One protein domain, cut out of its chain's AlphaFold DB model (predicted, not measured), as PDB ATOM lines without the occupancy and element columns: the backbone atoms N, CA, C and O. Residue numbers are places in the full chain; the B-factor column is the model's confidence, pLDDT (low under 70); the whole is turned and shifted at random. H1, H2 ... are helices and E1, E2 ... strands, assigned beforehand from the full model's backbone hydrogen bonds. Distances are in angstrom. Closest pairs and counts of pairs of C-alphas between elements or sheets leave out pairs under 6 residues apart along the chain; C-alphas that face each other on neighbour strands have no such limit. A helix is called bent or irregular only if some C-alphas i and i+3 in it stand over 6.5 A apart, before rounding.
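What this domain is: This is residues 573 to 669 of the 702 residues of an uncharacterized protein of Pterula gracilis (UniProt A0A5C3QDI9). A long two-stranded hairpin, E1 and E2, has H1 folded back on it, mainly along E2; at the other end of the domain long H3 has short H4 folded back beside its last turns. The stretch 656 to 669 runs back through the middle between H1 and H3, and small H2 lies between these two in the chain. The 97 printed residues hold two strands, then four helices, in the order E1 E2 H1 H2 H3 H4, with an antiparallel sheet E1 - E2, and the class is mixed, helices and strands. The whole is only just compact, close to loose, with a radius of gyration of the C-alphas of 14.9 A and spans of 43 by 38 by 23 A.

How they stand to each other: Look first at the hairpin of E1, residues 573 to 579, and E2, residues 593 to 600, antiparallel at 165 degrees; N 577 and O 595 are 2.9 A apart, within hydrogen-bond range. H1, residues 605 to 617, comes closest to E2 at the C-alphas of Val 595 and Ala 615, 6.5 A apart, and is near E1. H2, residues 622 to 627, touches no helix. H3, residues 630 to 646, touches H4, residues 651 to 655, with residues 640 to 645 alone; the closest C-alphas, of Cys 644 and Asp 651, are 4.6 A apart. H1 and H3 are apart. Every O i to N i+4 pair is within hydrogen-bond range in H1, H2 and H4, and 11 of 13 in H3.

Where its parts are: Find C-alpha 573 at (-47.070, 26.000, -19.675), where E1 begins its 19.5 A; E2 covers 23.0 A and H1 18.1 A. From C-alpha 630 at (-46.184, -8.881, -0.148) H3 runs 25.3 A, irregular where C-alphas 631 and 634 are 7.0 A apart. H4 ends at C-alpha 655, (-33.263, -7.379, -13.566).

The domain as a whole: The two C-alphas farthest apart, of Gly 601 and Gln 631, are 45.5 A apart. The printed part has no cut, and its one long link joins E1 to E2. Confidence is low, under 70, at residues 573 to 591.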
ATOM      1  N   GLU A 573     -45.903  26.863 -19.800       61.09
ATOM      2  CA  GLU A 573     -47.070  26.000 -19.675       61.09
ATOM      3  C   GLU A 573     -46.702  24.796 -18.810       61.09
ATOM      4  O   GLU A 573     -45.681  24.138 -19.025       61.09
ATOM      5  N   MET A 574     -47.529  24.553 -17.795       48.28
ATOM      6  CA  MET A 574     -47.365  23.480 -16.824       48.28
ATOM      7  C   MET A 574     -48.623  22.615 -16.840       48.28
ATOM      8  O   MET A 574     -49.738  23.114 -16.663       48.28
ATOM      9  N   MET A 575     -48.443  21.318 -17.064       55.84
ATOM     10  CA  MET A 575     -49.517  20.337 -17.155       55.84
ATOM     11  C   MET A 575     -49.274  19.223 -16.143       55.84
ATOM     12  O   MET A 575     -48.233  18.570 -16.155       55.84
ATOM     13  N   HIS A 576     -50.258  19.011 -15.274       43.28
ATOM     14  CA  HIS A 576     -50.280  17.907 -14.323       43.28
ATOM     15  C   HIS A 576     -51.080  16.754 -14.931       43.28
ATOM     16  O   HIS A 576     -52.237  16.937 -15.320       43.28
ATOM     17  N   VAL A 577     -50.477  15.569 -15.000       54.31
ATOM     18  CA  VAL A 577     -51.142  14.323 -15.393       54.31
ATOM     19  C   VAL A 577     -51.006  13.339 -14.232       54.31
ATOM     20  O   VAL A 577     -50.025  12.611 -14.120       54.31
ATOM     21  N   GLY A 578     -51.978  13.366 -13.319       43.56
ATOM     22  CA  GLY A 578     -52.032  12.445 -12.186       43.56
ATOM     23  C   GLY A 578     -52.527  11.059 -12.603       43.56
ATOM     24  O   GLY A 578     -53.623  10.941 -13.157       43.56
ATOM     25  N   PHE A 579     -51.751  10.015 -12.307       49.66
ATOM     26  CA  PHE A 579     -52.156   8.621 -12.489       49.66
ATOM     27  C   PHE A 579     -52.605   8.028 -11.147       49.66
ATOM     28  O   PHE A 579     -51.807   7.526 -10.359       49.66
ATOM     29  N   GLU A 580     -53.911   8.097 -10.887       44.56
ATOM     30  CA  GLU A 580     -54.550   7.523  -9.697       44.56
ATOM     31  C   GLU A 580     -55.014   6.079  -9.974       44.56
ATOM     32  O   GLU A 580     -55.919   5.851 -10.785       44.56
ATOM     33  N   MET A 581     -54.433   5.091  -9.279       45.91
ATOM     34  CA  MET A 581     -54.943   3.709  -9.248       45.91
ATOM     35  C   MET A 581     -56.202   3.600  -8.365       45.91
ATOM     36  O   MET A 581     -56.184   3.010  -7.288       45.91
ATOM     37  N   ASP A 582     -57.316   4.163  -8.829       42.22
ATOM     38  CA  ASP A 582     -58.622   4.129  -8.153       42.22
ATOM     39  C   ASP A 582     -59.293   2.736  -8.258       42.22
ATOM     40  O   ASP A 582     -60.324   2.570  -8.911       42.22
ATOM     41  N   ASP A 583     -58.691   1.710  -7.636       48.94
ATOM     42  CA  ASP A 583     -59.233   0.344  -7.554       48.94
ATOM     43  C   ASP A 583     -59.629  -0.049  -6.122       48.94
ATOM     44  O   ASP A 583     -59.017  -0.872  -5.436       48.94
ATOM     45  N   ARG A 584     -60.744   0.537  -5.686       44.97
ATOM     46  CA  ARG A 584     -61.360   0.306  -4.369       44.97
ATOM     47  C   ARG A 584     -61.915  -1.112  -4.178       44.97
ATOM     48  O   ARG A 584     -62.382  -1.420  -3.087       44.97
ATOM     49  N   ARG A 585     -61.920  -1.964  -5.216       44.31
ATOM     50  CA  ARG A 585     -62.476  -3.332  -5.155       44.31
ATOM     51  C   ARG A 585     -61.445  -4.399  -4.788       44.31
ATOM     52  O   ARG A 585     -61.838  -5.495  -4.409       44.31
ATOM     53  N   SER A 586     -60.158  -4.084  -4.888       50.84
ATOM     54  CA  SER A 586     -59.041  -5.012  -4.655       50.84
ATOM     55  C   SER A 586     -58.158  -4.625  -3.463       50.84
ATOM     56  O   SER A 586     -57.148  -5.280  -3.204       50.84
ATOM     57  N   GLY A 587     -58.500  -3.541  -2.756       45.66
ATOM     58  CA  GLY A 587     -57.675  -2.989  -1.679       45.66
ATOM     59  C   GLY A 587     -56.318  -2.467  -2.162       45.66
ATOM     60  O   GLY A 587     -55.357  -2.473  -1.394       45.66
ATOM     61  N   HIS A 588     -56.195  -2.073  -3.435       48.12
ATOM     62  CA  HIS A 588     -54.915  -1.629  -3.976       48.12
ATOM     63  C   HIS A 588     -54.445  -0.296  -3.370       48.12
ATOM     64  O   HIS A 588     -55.117   0.731  -3.410       48.12
ATOM     65  N   TRP A 589     -53.219  -0.363  -2.867       53.06
ATOM     66  CA  TRP A 589     -52.231   0.692  -2.692       53.06
ATOM     67  C   TRP A 589     -52.178   1.618  -3.918       53.06
ATOM     68  O   TRP A 589     -51.431   1.403  -4.869       53.06
ATOM     69  N   ALA A 590     -52.952   2.697  -3.898       56.16
ATOM     70  CA  ALA A 590     -52.697   3.810  -4.797       56.16
ATOM     71  C   ALA A 590     -51.452   4.558  -4.297       56.16
ATOM     72  O   ALA A 590     -51.548   5.391  -3.398       56.16
ATOM     73  N   VAL A 591     -50.286   4.275  -4.885       61.16
ATOM     74  CA  VAL A 591     -49.204   5.267  -4.952       61.16
ATOM     75  C   VAL A 591     -49.580   6.212  -6.097       61.16
ATOM     76  O   VAL A 591     -49.553   5.781  -7.252       61.16
ATOM     77  N   PRO A 592     -50.003   7.463  -5.833       75.25
ATOM     78  CA  PRO A 592     -50.361   8.389  -6.897       75.25
ATOM     79  C   PRO A 592     -49.086   8.876  -7.588       75.25
ATOM     80  O   PRO A 592     -48.343   9.698  -7.050       75.25
ATOM     81  N   TRP A 593     -48.825   8.378  -8.794       81.19
ATOM     82  CA  TRP A 593     -47.732   8.888  -9.616       81.19
ATOM     83  C   TRP A 593     -48.216  10.110 -10.400       81.19
ATOM     84  O   TRP A 593     -48.903   9.994 -11.418       81.19
ATOM     85  N   GLU A 594     -47.873  11.300  -9.912       80.06
ATOM     86  CA  GLU A 594     -48.058  12.538 -10.666       80.06
ATOM     87  C   GLU A 594     -46.949  12.710 -11.707       80.06
ATOM     88  O   GLU A 594     -45.758  12.710 -11.392       80.06
ATOM     89  N   VAL A 595     -47.353  12.871 -12.969       81.75
ATOM     90  CA  VAL A 595     -46.460  13.209 -14.078       81.75
ATOM     91  C   VAL A 595     -46.613  14.697 -14.366       81.75
ATOM     92  O   VAL A 595     -47.642  15.150 -14.876       81.75
ATOM     93  N   HIS A 596     -45.586  15.468 -14.016       81.56
ATOM     94  CA  HIS A 596     -45.532  16.906 -14.257       81.56
ATOM     95  C   HIS A 596     -44.791  17.186 -15.563       81.56
ATOM     96  O   HIS A 596     -43.653  16.758 -15.743       81.56
ATOM     97  N   ILE A 597     -45.424  17.937 -16.462       85.12
ATOM     98  CA  ILE A 597     -44.827  18.367 -17.726       85.12
ATOM     99  C   ILE A 597     -44.712  19.887 -17.680       85.12
ATOM    100  O   ILE A 597     -45.722  20.585 -17.585       85.12
ATOM    101  N   GLN A 598     -43.488  20.400 -17.754       86.81
ATOM    102  CA  GLN A 598     -43.195  21.830 -17.799       86.81
ATOM    103  C   GLN A 598     -42.306  22.108 -19.007       86.81
ATOM    104  O   GLN A 598     -41.225  21.531 -19.121       86.81
ATOM    105  N   LYS A 599     -42.763  22.972 -19.920       86.62
ATOM    106  CA  LYS A 599     -42.028  23.274 -21.153       86.62
ATOM    107  C   LYS A 599     -42.322  24.677 -21.678       86.62
ATOM    108  O   LYS A 599     -43.478  25.081 -21.802       86.62
ATOM    109  N   ASP A 600     -41.266  25.397 -22.037       87.62
ATOM    110  CA  ASP A 600     -41.362  26.657 -22.770       87.62
ATOM    111  C   ASP A 600     -41.707  26.409 -24.246       87.62
ATOM    112  O   ASP A 600     -41.137  25.535 -24.899       87.62
ATOM    113  N   GLY A 601     -42.648  27.192 -24.780       89.75
ATOM    114  CA  GLY A 601     -43.143  27.039 -26.156       89.75
ATOM    115  C   GLY A 601     -44.341  26.095 -26.319       89.75
ATOM    116  O   GLY A 601     -44.758  25.850 -27.449       89.75
ATOM    117  N   GLY A 602     -44.923  25.612 -25.217       87.50
ATOM    118  CA  GLY A 602     -46.118  24.764 -25.215       87.50
ATOM    119  C   GLY A 602     -45.814  23.263 -25.225       87.50
ATOM    120  O   GLY A 602     -44.699  22.819 -25.507       87.50
ATOM    121  N   ILE A 603     -46.827  22.470 -24.873       84.88
ATOM    122  CA  ILE A 603     -46.688  21.032 -24.604       84.88
ATOM    123  C   ILE A 603     -47.188  20.215 -25.799       84.88
ATOM    124  O   ILE A 603     -48.358  20.285 -26.176       84.88
ATOM    125  N   THR A 604     -46.303  19.414 -26.393       87.81
ATOM    126  CA  THR A 604     -46.635  18.537 -27.525       87.81
ATOM    127  C   THR A 604     -46.989  17.123 -27.063       87.81
ATOM    128  O   THR A 604     -46.620  16.686 -25.975       87.81
ATOM    129  N   VAL A 605     -47.637  16.352 -27.943       83.44
ATOM    130  CA  VAL A 605     -47.936  14.923 -27.718       83.44
ATOM    131  C   VAL A 605     -46.677  14.109 -27.396       83.44
ATOM    132  O   VAL A 605     -46.724  13.218 -26.551       83.44
ATOM    133  N   ARG A 606     -45.537  14.437 -28.025       88.50
ATOM    134  CA  ARG A 606     -44.247  13.793 -27.734       88.50
ATOM    135  C   ARG A 606     -43.822  14.042 -26.290       88.50
ATOM    136  O   ARG A 606     -43.359  13.108 -25.653       88.50
ATOM    137  N   ASP A 607     -43.993  15.260 -25.783       88.69
ATOM    138  CA  ASP A 607     -43.594  15.614 -24.415       88.69
ATOM    139  C   ASP A 607     -44.454  14.875 -23.378       88.69
ATOM    140  O   ASP A 607     -43.929  14.376 -22.388       88.69
ATOM    141  N   VAL A 608     -45.760  14.719 -23.649       86.25
ATOM    142  CA  VAL A 608     -46.666  13.910 -22.813       86.25
ATOM    143  C   VAL A 608     -46.237  12.441 -22.790       86.25
ATOM    144  O   VAL A 608     -46.102  11.861 -21.716       86.25
ATOM    145  N   LEU A 609     -45.987  11.837 -23.957       87.62
ATOM    146  CA  LEU A 609     -45.537  10.443 -24.041       87.62
ATOM    147  C   LEU A 609     -44.164  10.228 -23.388       87.62
ATOM    148  O   LEU A 609     -43.964   9.211 -22.728       87.62
ATOM    149  N   HIS A 610     -43.238  11.176 -23.548       90.62
ATOM    150  CA  HIS A 610     -41.896  11.099 -22.971       90.62
ATOM    151  C   HIS A 610     -41.938  11.176 -21.444       90.62
ATOM    152  O   HIS A 610     -41.385  10.303 -20.786       90.62
ATOM    153  N   ALA A 611     -42.678  12.134 -20.876       90.44
ATOM    154  CA  ALA A 611     -42.804  12.270 -19.427       90.44
ATOM    155  C   ALA A 611     -43.506  11.058 -18.780       90.44
ATOM    156  O   ALA A 611     -43.119  10.625 -17.696       90.44
ATOM    157  N   VAL A 612     -44.502  10.467 -19.457       88.69
ATOM    158  CA  VAL A 612     -45.122   9.199 -19.025       88.69
ATOM    159  C   VAL A 612     -44.108   8.052 -19.080       88.69
ATOM    160  O   VAL A 612     -43.999   7.293 -18.116       88.69
ATOM    161  N   TYR A 613     -43.328   7.940 -20.160       91.56
ATOM    162  CA  TYR A 613     -42.265   6.938 -20.263       91.56
ATOM    163  C   TYR A 613     -41.218   7.099 -19.152       91.56
ATOM    164  O   TYR A 613     -40.940   6.135 -18.449       91.56
ATOM    165  N   GLU A 614     -40.686   8.301 -18.926       94.00
ATOM    166  CA  GLU A 614     -39.703   8.575 -17.867       94.00
ATOM    167  C   GLU A 614     -40.250   8.247 -16.470       94.00
ATOM    168  O   GLU A 614     -39.585   7.563 -15.685       94.00
ATOM    169  N   ALA A 615     -41.484   8.663 -16.172       92.06
ATOM    170  CA  ALA A 615     -42.108   8.439 -14.873       92.06
ATOM    171  C   ALA A 615     -42.285   6.950 -14.540       92.06
ATOM    172  O   ALA A 615     -42.041   6.563 -13.394       92.06
ATOM    173  N   PHE A 616     -42.658   6.113 -15.518       92.56
ATOM    174  CA  PHE A 616     -42.838   4.668 -15.318       92.56
ATOM    175  C   PHE A 616     -41.559   3.843 -15.535       92.56
ATOM    176  O   PHE A 616     -41.402   2.791 -14.915       92.56
ATOM    177  N   ASN A 617     -40.607   4.327 -16.336       93.69
ATOM    178  CA  ASN A 617     -39.288   3.708 -16.514       93.69
ATOM    179  C   ASN A 617     -38.315   4.023 -15.351       93.69
ATOM    180  O   ASN A 617     -37.215   3.476 -15.279       93.69
ATOM    181  N   THR A 618     -38.721   4.886 -14.416       95.56
ATOM    182  CA  THR A 618     -38.022   5.128 -13.146       95.56
ATOM    183  C   THR A 618     -38.076   3.879 -12.248       95.56
ATOM    184  O   THR A 618     -39.102   3.196 -12.169       95.56
ATOM    185  N   LEU A 619     -36.964   3.575 -11.567       96.56
ATOM    186  CA  LEU A 619     -36.883   2.497 -10.571       96.56
ATOM    187  C   LEU A 619     -37.823   2.768  -9.389       96.56
ATOM    188  O   LEU A 619     -37.955   3.908  -8.951       96.56
ATOM    189  N   LEU A 620     -38.441   1.715  -8.853       96.38
ATOM    190  CA  LEU A 620     -39.195   1.799  -7.604       96.38
ATOM    191  C   LEU A 620     -38.247   2.167  -6.463       96.38
ATOM    192  O   LEU A 620     -37.252   1.482  -6.210       96.38
ATOM    193  N   THR A 621     -38.571   3.242  -5.752       95.94
ATOM    194  CA  THR A 621     -37.901   3.555  -4.488       95.94
ATOM    195  C   THR A 621     -38.226   2.488  -3.443       95.94
ATOM    196  O   THR A 621     -39.230   1.777  -3.533       95.94
ATOM    197  N   LYS A 622     -37.385   2.382  -2.408       95.44
ATOM    198  CA  LYS A 622     -37.594   1.409  -1.327       95.44
ATOM    199  C   LYS A 622     -38.956   1.590  -0.648       95.44
ATOM    200  O   LYS A 622     -39.588   0.600  -0.296       95.44
ATOM    201  N   ASP A 623     -39.416   2.827  -0.497       95.19
ATOM    202  CA  ASP A 623     -40.674   3.128   0.183       95.19
ATOM    203  C   ASP A 623     -41.892   2.822  -0.701       95.19
ATOM    204  O   ASP A 623     -42.870   2.267  -0.206       95.19
ATOM    205  N   GLU A 624     -41.805   3.052  -2.017       95.06
ATOM    206  CA  GLU A 624     -42.816   2.570  -2.970       95.06
ATOM    207  C   GLU A 624     -42.878   1.038  -3.001       95.06
ATOM    208  O   GLU A 624     -43.966   0.476  -2.956       95.06
ATOM    209  N   TYR A 625     -41.729   0.352  -3.015       95.56
ATOM    210  CA  TYR A 625     -41.667  -1.114  -2.970       95.56
ATOM    211  C   TYR A 625     -42.270  -1.684  -1.675       95.56
ATOM    212  O   TYR A 625     -43.033  -2.647  -1.717       95.56
ATOM    213  N   ASN A 626     -41.986  -1.058  -0.527       95.06
ATOM    214  CA  ASN A 626     -42.575  -1.429   0.764       95.06
ATOM    215  C   ASN A 626     -44.087  -1.134   0.841       95.06
ATOM    216  O   ASN A 626     -44.787  -1.775   1.623       95.06
ATOM    217  N   ALA A 627     -44.593  -0.176   0.057       93.44
ATOM    218  CA  ALA A 627     -46.023   0.120  -0.040       93.44
ATOM    219  C   ALA A 627     -46.797  -0.911  -0.887       93.44
ATOM    220  O   ALA A 627     -48.023  -0.974  -0.783       93.44
ATOM    221  N   ILE A 628     -46.107  -1.739  -1.684       92.19
ATOM    222  CA  ILE A 628     -46.704  -2.880  -2.392       92.19
ATOM    223  C   ILE A 628     -46.877  -4.041  -1.392       92.19
ATOM    224  O   ILE A 628     -45.879  -4.536  -0.864       92.19
ATOM    225  N   PRO A 629     -48.106  -4.539  -1.149       93.38
ATOM    226  CA  PRO A 629     -48.356  -5.714  -0.322       93.38
ATOM    227  C   PRO A 629     -47.602  -6.945  -0.825       93.38
ATOM    228  O   PRO A 629     -47.598  -7.240  -2.022       93.38
ATOM    229  N   LEU A 630     -47.022  -7.700   0.110       94.94
ATOM    230  CA  LEU A 630     -46.184  -8.881  -0.148       94.94
ATOM    231  C   LEU A 630     -46.856  -9.931  -1.050       94.94
ATOM    232  O   LEU A 630     -46.179 -10.597  -1.826       94.94
ATOM    233  N   GLN A 631     -48.188 -10.039  -1.010       94.75
ATOM    234  CA  GLN A 631     -48.975 -10.941  -1.861       94.75
ATOM    235  C   GLN A 631     -48.822 -10.645  -3.363       94.75
ATOM    236  O   GLN A 631     -49.037 -11.532  -4.182       94.75
ATOM    237  N   LEU A 632     -48.454  -9.412  -3.725       93.69
ATOM    238  CA  LEU A 632     -48.319  -8.941  -5.107       93.69
ATOM    239  C   LEU A 632     -46.851  -8.864  -5.563       93.69
ATOM    240  O   LEU A 632     -46.585  -8.526  -6.714       93.69
ATOM    241  N   HIS A 633     -45.889  -9.196  -4.692       94.94
ATOM    242  CA  HIS A 633     -44.466  -9.264  -5.056       94.94
ATOM    243  C   HIS A 633     -44.172 -10.350  -6.117       94.94
ATOM    244  O   HIS A 633     -43.349 -10.080  -6.991       94.94
ATOM    245  N   PRO A 634     -44.860 -11.515  -6.153       95.62
ATOM    246  CA  PRO A 634     -44.741 -12.461  -7.267       95.62
ATOM    247  C   PRO A 634     -45.222 -11.885  -8.608       95.62
ATOM    248  O   PRO A 634     -44.556 -12.068  -9.624       95.62
ATOM    249  N   GLU A 635     -46.333 -11.137  -8.615       94.56
ATOM    250  CA  GLU A 635     -46.868 -10.484  -9.823       94.56
ATOM    251  C   GLU A 635     -45.937  -9.358 -10.314       94.56
ATOM    252  O   GLU A 635     -45.704  -9.215 -11.513       94.56
ATOM    253  N   LEU A 636     -45.356  -8.590  -9.383       94.94
ATOM    254  CA  LEU A 636     -44.325  -7.579  -9.649       94.94
ATOM    255  C   LEU A 636     -43.056  -8.201 -10.260       94.94
ATOM    256  O   LEU A 636     -42.490  -7.655 -11.209       94.94
ATOM    257  N   TYR A 637     -42.618  -9.352  -9.736       95.44
ATOM    258  CA  TYR A 637     -41.487 -10.094 -10.287       95.44
ATOM    259  C   TYR A 637     -41.790 -10.620 -11.692       95.44
ATOM    260  O   TYR A 637     -40.992 -10.390 -12.598       95.44
ATOM    261  N   GLN A 638     -42.955 -11.239 -11.912       95.06
ATOM    262  CA  GLN A 638     -43.358 -11.708 -13.239       95.06
ATOM    263  C   GLN A 638     -43.401 -10.562 -14.263       95.06
ATOM    264  O   GLN A 638     -42.834 -10.702 -15.343       95.06
ATOM    265  N   ALA A 639     -43.979  -9.410 -13.916       94.12
ATOM    266  CA  ALA A 639     -44.025  -8.254 -14.812       94.12
ATOM    267  C   ALA A 639     -42.626  -7.709 -15.155       94.12
ATOM    268  O   ALA A 639     -42.368  -7.330 -16.298       94.12
ATOM    269  N   CYS A 640     -41.695  -7.736 -14.196       94.81
ATOM    270  CA  CYS A 640     -40.289  -7.417 -14.441       94.81
ATOM    271  C   CYS A 640     -39.629  -8.431 -15.391       94.81
ATOM    272  O   CYS A 640     -38.930  -8.023 -16.316       94.81
ATOM    273  N   VAL A 641     -39.884  -9.736 -15.220       93.38
ATOM    274  CA  VAL A 641     -39.408 -10.798 -16.131       93.38
ATOM    275  C   VAL A 641     -39.958 -10.598 -17.546       93.38
ATOM    276  O   VAL A 641     -39.200 -10.694 -18.509       93.38
ATOM    277  N   GLU A 642     -41.244 -10.282 -17.686       91.88
ATOM    278  CA  GLU A 642     -41.899 -10.040 -18.978       91.88
ATOM    279  C   GLU A 642     -41.320  -8.801 -19.677       91.88
ATOM    280  O   GLU A 642     -40.847  -8.916 -20.810       91.88
ATOM    281  N   ARG A 643     -41.211  -7.659 -18.979       90.38
ATOM    282  CA  ARG A 643     -40.538  -6.450 -19.495       90.38
ATOM    283  C   ARG A 643     -39.082  -6.715 -19.892       90.38
ATOM    284  O   ARG A 643     -38.606  -6.166 -20.883       90.38
ATOM    285  N   CYS A 644     -38.358  -7.512 -19.108       90.62
ATOM    286  CA  CYS A 644     -36.974  -7.878 -19.407       90.62
ATOM    287  C   CYS A 644     -36.883  -8.707 -20.695       90.62
ATOM    288  O   CYS A 644     -36.053  -8.399 -21.545       90.62
ATOM    289  N   ARG A 645     -37.785  -9.680 -20.868       89.62
ATOM    290  CA  ARG A 645     -37.849 -10.588 -22.023       89.62
ATOM    291  C   ARG A 645     -38.229  -9.896 -23.336       89.62
ATOM    292  O   ARG A 645     -37.850 -10.370 -24.407       89.62
ATOM    293  N   GLU A 646     -38.969  -8.790 -23.276       84.62
ATOM    294  CA  GLU A 646     -39.236  -7.931 -24.441       84.62
ATOM    295  C   GLU A 646     -38.003  -7.111 -24.877       84.62
ATOM    296  O   GLU A 646     -37.930  -6.663 -26.023       84.62
ATOM    297  N   GLY A 647     -37.016  -6.924 -23.992       81.50
ATOM    298  CA  GLY A 647     -35.777  -6.194 -24.261       81.50
ATOM    299  C   GLY A 647     -34.663  -7.102 -24.802       81.50
ATOM    300  O   GLY A 647     -34.071  -7.851 -24.025       81.50
ATOM    301  N   PRO A 648     -34.290  -7.030 -26.097       72.56
ATOM    302  CA  PRO A 648     -33.335  -7.970 -26.682       72.56
ATOM    303  C   PRO A 648     -31.962  -7.927 -25.992       72.56
ATOM    304  O   PRO A 648     -31.279  -6.903 -25.995       72.56
ATOM    305  N   HIS A 649     -31.544  -9.082 -25.463       72.06
ATOM    306  CA  HIS A 649     -30.230  -9.346 -24.856       72.06
ATOM    307  C   HIS A 649     -29.897  -8.546 -23.581       72.06
ATOM    308  O   HIS A 649     -28.718  -8.390 -23.253       72.06
ATOM    309  N   LEU A 650     -30.898  -8.048 -22.847       77.00
ATOM    310  CA  LEU A 650     -30.674  -7.199 -21.668       77.00
ATOM    311  C   LEU A 650     -31.222  -7.764 -20.352       77.00
ATOM    312  O   LEU A 650     -30.981  -7.155 -19.311       77.00
ATOM    313  N   ASP A 651     -31.878  -8.926 -20.356       82.69
ATOM    314  CA  ASP A 651     -32.676  -9.459 -19.244       82.69
ATOM    315  C   ASP A 651     -31.963  -9.401 -17.880       82.69
ATOM    316  O   ASP A 651     -32.450  -8.784 -16.936       82.69
ATOM    317  N   GLN A 652     -30.761  -9.981 -17.778       87.25
ATOM    318  CA  GLN A 652     -29.988 -10.025 -16.524       87.25
ATOM    319  C   GLN A 652     -29.502  -8.634 -16.074       87.25
ATOM    320  O   GLN A 652     -29.395  -8.354 -14.877       87.25
ATOM    321  N   VAL A 653     -29.216  -7.741 -17.024       89.25
ATOM    322  CA  VAL A 653     -28.755  -6.365 -16.765       89.25
ATOM    323  C   VAL A 653     -29.926  -5.458 -16.376       89.25
ATOM    324  O   VAL A 653     -29.757  -4.521 -15.603       89.25
ATOM    325  N   GLU A 654     -31.124  -5.735 -16.879       88.44
ATOM    326  CA  GLU A 654     -32.354  -5.039 -16.509       88.44
ATOM    327  C   GLU A 654     -32.906  -5.521 -15.161       88.44
ATOM    328  O   GLU A 654     -33.242  -4.679 -14.330       88.44
ATOM    329  N   MET A 655     -32.897  -6.831 -14.882       89.44
ATOM    330  CA  MET A 655     -33.263  -7.379 -13.566       89.44
ATOM    331  C   MET A 655     -32.330  -6.892 -12.451       89.44
ATOM    332  O   MET A 655     -32.794  -6.538 -11.369       89.44
ATOM    333  N   SER A 656     -31.017  -6.830 -12.701       93.12
ATOM    334  CA  SER A 656     -30.037  -6.390 -11.692       93.12
ATOM    335  C   SER A 656     -30.108  -4.896 -11.346       93.12
ATOM    336  O   SER A 656     -29.570  -4.492 -10.316       93.12
ATOM    337  N   LYS A 657     -30.821  -4.079 -12.137       94.00
ATOM    338  CA  LYS A 657     -31.181  -2.694 -11.769       94.00
ATOM    339  C   LYS A 657     -32.347  -2.630 -10.775       94.00
ATOM    340  O   LYS A 657     -32.549  -1.585 -10.163       94.00
ATOM    341  N   GLY A 658     -33.090  -3.724 -10.603       94.94
ATOM    342  CA  GLY A 658     -34.290  -3.799  -9.775       94.94
ATOM    343  C   GLY A 658     -35.573  -3.389 -10.505       94.94
ATOM    344  O   GLY A 658     -35.579  -3.050 -11.690       94.94
ATOM    345  N   TYR A 659     -36.679  -3.448  -9.768       96.44
ATOM    346  CA  TYR A 659     -38.024  -3.197 -10.281       96.44
ATOM    347  C   TYR A 659     -38.249  -1.728 -10.667       96.44
ATOM    348  O   TYR A 659     -37.773  -0.808  -9.997       96.44
ATOM    349  N   ARG A 660     -39.036  -1.495 -11.719       96.06
ATOM    350  CA  ARG A 660     -39.506  -0.176 -12.172       96.06
ATOM    351  C   ARG A 660     -40.959   0.062 -11.797       96.06
ATOM    352  O   ARG A 660     -41.720  -0.877 -11.579       96.06
ATOM    353  N   ARG A 661     -41.382   1.327 -11.797       94.88
ATOM    354  CA  ARG A 661     -42.799   1.695 -11.615       94.88
ATOM    355  C   ARG A 661     -43.705   1.068 -12.682       94.88
ATOM    356  O   ARG A 661     -44.850   0.755 -12.386       94.88
ATOM    357  N   ALA A 662     -43.180   0.809 -13.882       93.19
ATOM    358  CA  ALA A 662     -43.831  -0.000 -14.913       93.19
ATOM    359  C   ALA A 662     -44.140  -1.442 -14.454       93.19
ATOM    360  O   ALA A 662     -45.213  -1.955 -14.755       93.19
ATOM    361  N   ASP A 663     -43.259  -2.079 -13.678       94.94
ATOM    362  CA  ASP A 663     -43.455  -3.457 -13.199       94.94
ATOM    363  C   ASP A 663     -44.590  -3.515 -12.164       94.94
ATOM    364  O   ASP A 663     -45.397  -4.444 -12.153       94.94
ATOM    365  N   ALA A 664     -44.729  -2.463 -11.351       93.94
ATOM    366  CA  ALA A 664     -45.841  -2.287 -10.416       93.94
ATOM    367  C   ALA A 664     -47.218  -2.160 -11.110       93.94
ATOM    368  O   ALA A 664     -48.252  -2.411 -10.483       93.94
ATOM    369  N   LEU A 665     -47.255  -1.859 -12.415       90.00
ATOM    370  CA  LEU A 665     -48.479  -1.906 -13.227       90.00
ATOM    371  C   LEU A 665     -48.920  -3.346 -13.546       90.00
ATOM    372  O   LEU A 665     -50.069  -3.550 -13.934       90.00
ATOM    373  N   ARG A 666     -48.042  -4.344 -13.360       89.62
ATOM    374  CA  ARG A 666     -48.324  -5.777 -13.554       89.62
ATOM    375  C   ARG A 666     -48.929  -6.086 -14.927       89.62
ATOM    376  O   ARG A 666     -50.039  -6.600 -15.029       89.62
ATOM    377  N   GLY A 667     -48.240  -5.648 -15.983       83.00
ATOM    378  CA  GLY A 667     -48.659  -5.828 -17.380       83.00
ATOM    379  C   GLY A 667     -49.907  -5.040 -17.814       83.00
ATOM    380  O   GLY A 667     -50.318  -5.133 -18.969       83.00
ATOM    381  N   GLN A 668     -50.540  -4.252 -16.935       82.94
ATOM    382  CA  GLN A 668     -51.768  -3.528 -17.279       82.94
ATOM    383  C   GLN A 668     -51.486  -2.345 -18.217       82.94
ATOM    384  O   GLN A 668     -50.647  -1.486 -17.947       82.94
ATOM    385  N   ILE A 669     -52.240  -2.271 -19.315       73.25
ATOM    386  CA  ILE A 669     -52.088  -1.239 -20.347       73.25
ATOM    387  C   ILE A 669     -52.854   0.027 -19.937       73.25
ATOM    388  O   ILE A 669     -54.065   0.132 -20.141       73.25
TER     389      ILE A 669